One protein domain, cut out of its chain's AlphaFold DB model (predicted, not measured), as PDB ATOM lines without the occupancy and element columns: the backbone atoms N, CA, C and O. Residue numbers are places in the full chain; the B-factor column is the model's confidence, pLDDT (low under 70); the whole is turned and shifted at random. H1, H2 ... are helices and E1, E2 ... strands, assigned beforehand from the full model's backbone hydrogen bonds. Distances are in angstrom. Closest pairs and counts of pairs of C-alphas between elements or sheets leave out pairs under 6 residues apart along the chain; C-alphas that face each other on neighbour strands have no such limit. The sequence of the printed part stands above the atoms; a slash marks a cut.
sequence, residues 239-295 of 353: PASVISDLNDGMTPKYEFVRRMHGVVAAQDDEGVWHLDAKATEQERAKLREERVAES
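AT A GLANCE: This is residues 239 to 295 of the 353 residues of the protein "Hydantoinase" of Myxococcales bacterium (UniProt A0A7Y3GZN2). Two short helices, H1 and H2, folded back on each other as a hairpin, and a small hairpin of two strands, E1 and E2, make a body from which one long helix, H3, runs out as an arm. The strand hairpin packs on H1, mainly with E2, and the last part of the arm, residues 289 to 295, sticks out free. The printed part has 57 residues, with three named helices and two named strands in the order H1, H2, E1, E2, H3; the sheet, in the order E1 - E2, is antiparallel, and the class is mostly helix. It is only just compact, close to loose, with a radius of gyration of the C-alphas of 11.9 A, and its elongated outline spans 39 by 22 by 17 A.

HOW THE PARTS SIT: H1, residues 239 to 247, and H2, residues 254 to 261, form a helical hairpin. They touch at a shallow tilt of 27 degrees, opposite ways, and their closest C-alphas, those of Leu 246 and Tyr 254, are 7.7 A apart. E1, residues 265 to 267, and E2, residues 273 to 275, form an antiparallel hairpin, with 149 degrees between their directions. N 266 and O 274 are 3.0 A apart and N 274 and O 266 are 2.8 A apart, both within hydrogen-bond range. H1 and E2 have 7 pairs of C-alphas within 8 A, the closest being those of Asn 247 and Trp 273 at 6.1 A. H2 and E2 are apart. H3, residues 277 to 294, is close to H2 but not clearly touching, with the C-alphas of His 261 and Arg 284 closest at 7.7 A. These two run the same way at a steep tilt of 69 degrees, only just short of about perpendicular. H1 and H3 are also close but not clearly touching, about perpendicular at 79 degrees, with the C-alphas of Pro 239 and Ala 277 closest at 8.0 A. In H1, H2 and H3 every O i to N i+4 pair is within hydrogen-bond range.

IN THESE COORDINATES: H1 begins at C-alpha 239, at (140.917, 142.570, 85.655), and measures 12.5 A from first to last C-alpha. H2, from Tyr 254 to His 261, measures 10.5 A. E1, from Ala 265 to Gln 267, measures 6.9 A, and E2, from Trp 273 to Leu 275, measures 6.8 A. H3, the longest helix with 18 residues, runs 25.6 A from C-alpha 277 at (140.652, 142.777, 77.709) to C-alpha 294 at (116.963, 147.249, 86.295).

THE WHOLE: The two C-alphas farthest apart are those of Glu 270 and Ser 295, at 40.6 A. The printed part has no cut. The links H2 to E1, E1 to E2 and E2 to H3 are tight, H1 to H2 is short, and no link is long. The mean pLDDT of the printed part is 97.1, and no printed residue is under 70.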
ATOM      1  N   PRO A 239     141.080 143.852  86.327       98.50
ATOM      2  CA  PRO A 239     140.917 142.570  85.655       98.50
ATOM      3  C   PRO A 239     142.077 141.604  85.908       98.50
ATOM      4  O   PRO A 239     141.836 140.408  86.047       98.50
ATOM      5  N   ALA A 240     143.312 142.100  86.044       98.06
ATOM      6  CA  ALA A 240     144.465 141.253  86.345       98.06
ATOM      7  C   ALA A 240     144.356 140.596  87.731       98.06
ATOM      8  O   ALA A 240     144.671 139.415  87.875       98.06
ATOM      9  N   SER A 241     143.841 141.310  88.738       97.88
ATOM     10  CA  SER A 241     143.575 140.731  90.061       97.88
ATOM     11  C   SER A 241     142.491 139.655  90.010       97.88
ATOM     12  O   SER A 241     142.610 138.645  90.694       97.88
ATOM     13  N   VAL A 242     141.465 139.823  89.168       98.00
ATOM     14  CA  VAL A 242     140.429 138.791  88.970       98.00
ATOM     15  C   VAL A 242     141.014 137.529  88.334       98.00
ATOM     16  O   VAL A 242     140.684 136.426  88.763       98.00
ATOM     17  N   ILE A 243     141.902 137.676  87.346       98.19
ATOM     18  CA  ILE A 243     142.622 136.543  86.748       98.19
ATOM     19  C   ILE A 243     143.525 135.850  87.773       98.19
ATOM     20  O   ILE A 243     143.564 134.623  87.800       98.19
ATOM     21  N   SER A 244     144.204 136.607  88.644       97.44
ATOM     22  CA  SER A 244     144.962 136.020  89.758       97.44
ATOM     23  C   SER A 244     144.048 135.192  90.655       97.44
ATOM     24  O   SER A 244     144.318 134.017  90.851       97.44
ATOM     25  N   ASP A 245     142.918 135.743  91.113       96.00
ATOM     26  CA  ASP A 245     141.994 135.012  91.990       96.00
ATOM     27  C   ASP A 245     141.404 133.747  91.310       96.00
ATOM     28  O   ASP A 245     141.096 132.758  91.986       96.00
ATOM     29  N   LEU A 246     141.224 133.765  89.980       96.75
ATOM     30  CA  LEU A 246     140.827 132.597  89.175       96.75
ATOM     31  C   LEU A 246     141.925 131.524  89.149       96.75
ATOM     32  O   LEU A 246     141.638 130.357  89.408       96.75
ATOM     33  N   ASN A 247     143.170 131.920  88.881       97.25
ATOM     34  CA  ASN A 247     144.320 131.015  88.813       97.25
ATOM     35  C   ASN A 247     144.745 130.473  90.185       97.25
ATOM     36  O   ASN A 247     145.150 129.320  90.289       97.25
ATOM     37  N   ASP A 248     144.571 131.261  91.246       94.62
ATOM     38  CA  ASP A 248     144.817 130.856  92.633       94.62
ATOM     39  C   ASP A 248     143.723 129.908  93.165       94.62
ATOM     40  O   ASP A 248     143.825 129.373  94.269       94.62
ATOM     41  N   GLY A 249     142.642 129.701  92.401       92.56
ATOM     42  CA  GLY A 249     141.535 128.820  92.772       92.56
ATOM     43  C   GLY A 249     140.703 129.330  93.951       92.56
ATOM     44  O   GLY A 249     139.975 128.549  94.563       92.56
ATOM     45  N   MET A 250     140.794 130.625  94.275       90.75
ATOM     46  CA  MET A 250     140.095 131.264  95.400       90.75
ATOM     47  C   MET A 250     138.707 131.791  95.035       90.75
ATOM     48  O   MET A 250     137.979 132.292  95.895       90.75
ATOM     49  N   THR A 251     138.315 131.674  93.772       93.19
ATOM     50  CA  THR A 251     137.010 132.093  93.261       93.19
ATOM     51  C   THR A 251     135.993 130.948  93.254       93.19
ATOM     52  O   THR A 251     136.361 129.772  93.298       93.19
ATOM     53  N   PRO A 252     134.685 131.265  93.224       91.94
ATOM     54  CA  PRO A 252     133.652 130.281  92.921       91.94
ATOM     55  C   PRO A 252     133.664 129.960  91.410       91.94
ATOM     56  O   PRO A 252     134.665 130.126  90.720       91.94
ATOM     57  N   LYS A 253     132.535 129.508  90.862       93.19
ATOM     58  CA  LYS A 253     132.401 129.221  89.426       93.19
ATOM     59  C   LYS A 253     132.667 130.475  88.579       93.19
ATOM     60  O   LYS A 253     132.173 131.553  88.908       93.19
ATOM     61  N   TYR A 254     133.362 130.312  87.451       96.44
ATOM     62  CA  TYR A 254     133.728 131.411  86.546       96.44
ATOM     63  C   TYR A 254     132.538 132.290  86.129       96.44
ATOM     64  O   TYR A 254     132.656 133.508  86.148       96.44
ATOM     65  N   GLU A 255     131.366 131.712  85.843       97.00
ATOM     66  CA  GLU A 255     130.191 132.503  85.437       97.00
ATOM     67  C   GLU A 255     129.752 133.509  86.517       97.00
ATOM     68  O   GLU A 255     129.363 134.634  86.208       97.00
ATOM     69  N   PHE A 256     129.889 133.148  87.797       96.38
ATOM     70  CA  PHE A 256     129.658 134.092  88.886       96.38
ATOM     71  C   PHE A 256     130.698 135.218  88.864       96.38
ATOM     72  O   PHE A 256     130.337 136.386  88.975       96.38
ATOM     73  N   VAL A 257     131.981 134.882  88.696       96.50
ATOM     74  CA  VAL A 257     133.089 135.853  88.661       96.50
ATOM     75  C   VAL A 257     132.921 136.832  87.500       96.50
ATOM     76  O   VAL A 257     133.044 138.044  87.694       96.50
ATOM     77  N   ARG A 258     132.568 136.319  86.315       97.69
ATOM     78  CA  ARG A 258     132.270 137.110  85.121       97.69
ATOM     79  C   ARG A 258     131.127 138.081  85.383       97.69
ATOM     80  O   ARG A 258     131.296 139.270  85.145       97.69
ATOM     81  N   ARG A 259     129.998 137.616  85.929       97.44
ATOM     82  CA  ARG A 259     128.858 138.491  86.251       97.44
ATOM     83  C   ARG A 259     129.185 139.508  87.351       97.44
ATOM     84  O   ARG A 259     128.722 140.643  87.290       97.44
ATOM     85  N   MET A 260     129.980 139.118  88.347       97.69
ATOM     86  CA  MET A 260     130.342 139.974  89.479       97.69
ATOM     87  C   MET A 260     131.292 141.107  89.070       97.69
ATOM     88  O   MET A 260     131.080 142.253  89.455       97.69
ATOM     89  N   HIS A 261     132.326 140.809  88.279       98.38
ATOM     90  CA  HIS A 261     133.390 141.767  87.941       98.38
ATOM     91  C   HIS A 261     133.356 142.279  86.494       98.38
ATOM     92  O   HIS A 261     134.133 143.175  86.139       98.38
ATOM     93  N   GLY A 262     132.492 141.716  85.649       98.44
ATOM     94  CA  GLY A 262     132.464 141.964  84.208       98.44
ATOM     95  C   GLY A 262     133.729 141.506  83.484       98.44
ATOM     96  O   GLY A 262     134.025 142.025  82.415       98.44
ATOM     97  N   VAL A 263     134.519 140.612  84.086       98.56
ATOM     98  CA  VAL A 263     135.785 140.136  83.513       98.56
ATOM     99  C   VAL A 263     135.523 138.914  82.655       98.56
ATOM    100  O   VAL A 263     134.983 137.916  83.131       98.56
ATOM    101  N   VAL A 264     135.926 139.005  81.392       98.56
ATOM    102  CA  VAL A 264     135.867 137.907  80.433       98.56
ATOM    103  C   VAL A 264     137.252 137.280  80.338       98.56
ATOM    104  O   VAL A 264     138.242 137.961  80.066       98.56
ATOM    105  N   ALA A 265     137.311 135.979  80.582       97.44
ATOM    106  CA  ALA A 265     138.519 135.178  80.564       97.44
ATOM    107  C   ALA A 265     138.278 133.844  79.847       97.44
ATOM    108  O   ALA A 265     137.154 133.337  79.802       97.44
ATOM    109  N   ALA A 266     139.350 133.276  79.307       96.25
ATOM    110  CA  ALA A 266     139.364 131.939  78.731       96.25
ATOM    111  C   ALA A 266     140.447 131.106  79.409       96.25
ATOM    112  O   ALA A 266     141.488 131.637  79.792       96.25
ATOM    113  N   GLN A 267     140.185 129.814  79.558       96.44
ATOM    114  CA  GLN A 267     141.141 128.866  80.107       96.44
ATOM    115  C   GLN A 267     141.900 128.198  78.952       96.44
ATOM    116  O   GLN A 267     141.269 127.827  77.959       96.44
ATOM    117  N   ASP A 268     143.225 128.104  79.048       96.69
ATOM    118  CA  ASP A 268     144.045 127.344  78.094       96.69
ATOM    119  C   ASP A 268     144.009 125.832  78.376       96.69
ATOM    120  O   ASP A 268     143.330 125.361  79.296       96.69
ATOM    121  N   ASP A 269     144.733 125.063  77.558       96.56
ATOM    122  CA  ASP A 269     144.801 123.603  77.666       96.56
ATOM    123  C   ASP A 269     145.470 123.146  78.980       96.56
ATOM    124  O   ASP A 269     145.221 122.033  79.450       96.56
ATOM    125  N   GLU A 270     146.292 124.000  79.599       95.12
ATOM    126  CA  GLU A 270     146.930 123.766  80.897       95.12
ATOM    127  C   GLU A 270     146.055 124.156  82.101       95.12
ATOM    128  O   GLU A 270     146.446 123.930  83.249       95.12
ATOM    129  N   GLY A 271     144.862 124.710  81.875       94.56
ATOM    130  CA  GLY A 271     143.973 125.129  82.954       94.56
ATOM    131  C   GLY A 271     144.250 126.540  83.487       94.56
ATOM    132  O   GLY A 271     143.681 126.915  84.516       94.56
ATOM    133  N   VAL A 272     145.083 127.338  82.822       97.12
ATOM    134  CA  VAL A 272     145.405 128.716  83.213       97.12
ATOM    135  C   VAL A 272     144.420 129.687  82.567       97.12
ATOM    136  O   VAL A 272     144.135 129.631  81.374       97.12
ATOM    137  N   TRP A 273     143.885 130.605  83.368       98.00
ATOM    138  CA  TRP A 273     142.981 131.660  82.927       98.00
ATOM    139  C   TRP A 273     143.744 132.844  82.337       98.00
ATOM    140  O   TRP A 273     144.650 133.398  82.964       98.00
ATOM    141  N   HIS A 274     143.290 133.286  81.165       98.00
ATOM    142  CA  HIS A 274     143.817 134.421  80.413       98.00
ATOM    143  C   HIS A 274     142.739 135.475  80.191       98.00
ATOM    144  O   HIS A 274     141.596 135.158  79.862       98.00
ATOM    145  N   LEU A 275     143.116 136.745  80.348       98.44
ATOM    146  CA  LEU A 275     142.220 137.887  80.177       98.44
ATOM    147  C   LEU A 275     141.892 138.143  78.700       98.44
ATOM    148  O   LEU A 275     142.799 138.343  77.894       98.44
ATOM    149  N   ASP A 276     140.607 138.307  78.381       98.19
ATOM    150  CA  ASP A 276     140.177 139.019  77.176       98.19
ATOM    151  C   ASP A 276     139.834 140.469  77.546       98.19
ATOM    152  O   ASP A 276     138.747 140.782  78.044       98.19
ATOM    153  N   ALA A 277     140.790 141.375  77.323       97.69
ATOM    154  CA  ALA A 277     140.652 142.777  77.709       97.69
ATOM    155  C   ALA A 277     139.514 143.478  76.950       97.69
ATOM    156  O   ALA A 277     138.741 144.233  77.540       97.69
ATOM    157  N   LYS A 278     139.366 143.189  75.652       98.06
ATOM    158  CA  LYS A 278     138.358 143.838  74.809       98.06
ATOM    159  C   LYS A 278     136.955 143.343  75.151       98.06
ATOM    160  O   LYS A 278     136.033 144.151  75.250       98.06
ATOM    161  N   ALA A 279     136.786 142.037  75.349       98.38
ATOM    162  CA  ALA A 279     135.504 141.486  75.773       98.38
ATOM    163  C   ALA A 279     135.142 141.935  77.197       98.38
ATOM    164  O   ALA A 279     133.977 142.213  77.463       98.38
ATOM    165  N   THR A 280     136.126 142.098  78.089       98.69
ATOM    166  CA  THR A 280     135.924 142.657  79.438       98.69
ATOM    167  C   THR A 280     135.390 144.091  79.396       98.69
ATOM    168  O   THR A 280     134.451 144.420  80.118       98.69
ATOM    169  N   GLU A 281     135.936 144.959  78.539       98.38
ATOM    170  CA  GLU A 281     135.418 146.326  78.365       98.38
ATOM    171  C   GLU A 281     133.955 146.326  77.894       98.38
ATOM    172  O   GLU A 281     133.124 147.058  78.436       98.38
ATOM    173  N   GLN A 282     133.629 145.467  76.924       98.44
ATOM    174  CA  GLN A 282     132.273 145.325  76.388       98.44
ATOM    175  C   GLN A 282     131.295 144.772  77.430       98.44
ATOM    176  O   GLN A 282     130.202 145.312  77.593       98.44
ATOM    177  N   GLU A 283     131.694 143.740  78.175       98.56
ATOM    178  CA  GLU A 283     130.882 143.144  79.238       98.56
ATOM    179  C   GLU A 283     130.629 144.157  80.364       98.56
ATOM    180  O   GLU A 283     129.500 144.311  80.819       98.56
ATOM    181  N   ARG A 284     131.641 144.929  80.775       98.69
ATOM    182  CA  ARG A 284     131.479 145.984  81.790       98.69
ATOM    183  C   ARG A 284     130.575 147.125  81.341       98.69
ATOM    184  O   ARG A 284     129.875 147.688  82.190       98.69
ATOM    185  N   ALA A 285     130.605 147.493  80.060       98.56
ATOM    186  CA  ALA A 285     129.681 148.473  79.495       98.56
ATOM    187  C   ALA A 285     128.244 147.929  79.511       98.56
ATOM    188  O   ALA A 285     127.354 148.576  80.059       98.56
ATOM    189  N   LYS A 286     128.053 146.691  79.042       98.56
ATOM    190  CA  LYS A 286     126.765 145.988  79.071       98.56
ATOM    191  C   LYS A 286     126.187 145.890  80.486       98.56
ATOM    192  O   LYS A 286     125.045 146.268  80.703       98.56
ATOM    193  N   LEU A 287     126.981 145.466  81.471       98.44
ATOM    194  CA  LEU A 287     126.537 145.358  82.868       98.44
ATOM    195  C   LEU A 287     126.143 146.715  83.475       98.44
ATOM    196  O   LEU A 287     125.281 146.773  84.348       98.44
ATOM    197  N   ARG A 288     126.750 147.825  83.030       98.44
ATOM    198  CA  ARG A 288     126.327 149.176  83.450       98.44
ATOM    199  C   ARG A 288     124.977 149.548  82.860       98.44
ATOM    200  O   ARG A 288     124.146 150.089  83.582       98.44
ATOM    201  N   GLU A 289     124.756 149.250  81.584       98.50
ATOM    202  CA  GLU A 289     123.462 149.463  80.930       98.50
ATOM    203  C   GLU A 289     122.362 148.617  81.587       98.50
ATOM    204  O   GLU A 289     121.284 149.134  81.870       98.50
ATOM    205  N   GLU A 290     122.656 147.355  81.915       98.19
ATOM    206  CA  GLU A 290     121.739 146.469  82.645       98.19
ATOM    207  C   GLU A 290     121.388 147.025  84.031       98.19
ATOM    208  O   GLU A 290     120.208 147.101  84.360       98.19
ATOM    209  N   ARG A 291     122.380 147.502  84.801       97.69
ATOM    210  CA  ARG A 291     122.151 148.143  86.111       97.69
ATOM    211  C   ARG A 291     121.255 149.377  86.011       97.69
ATOM    212  O   ARG A 291     120.415 149.597  86.874       97.69
ATOM    213  N   VAL A 292     121.415 150.188  84.964       97.88
ATOM    214  CA  VAL A 292     120.535 151.345  84.725       97.88
ATOM    215  C   VAL A 292     119.117 150.879  84.399       97.88
ATOM    216  O   VAL A 292     118.167 151.425  84.952       97.88
ATOM    217  N   ALA A 293     118.976 149.861  83.546       98.12
ATOM    218  CA  ALA A 293     117.683 149.342  83.112       98.12
ATOM    219  C   ALA A 293     116.904 148.608  84.221       98.12
ATOM    220  O   ALA A 293     115.677 148.656  84.215       98.12
ATOM    221  N   GLU A 294     117.589 147.932  85.150       97.00
ATOM    222  CA  GLU A 294     116.963 147.249  86.295       97.00
ATOM    223  C   GLU A 294     116.676 148.194  87.473       97.00
ATOM    224  O   GLU A 294     115.842 147.886  88.324       97.00
ATOM    225  N   SER A 295     117.382 149.328  87.549       97.38
ATOM    226  CA  SER A 295     117.227 150.291  88.637       97.38
ATOM    227  C   SER A 295     115.982 151.160  88.480       97.38
ATOM    228  O   SER A 295     115.514 151.431  87.375       97.38
TER     229      SER A 295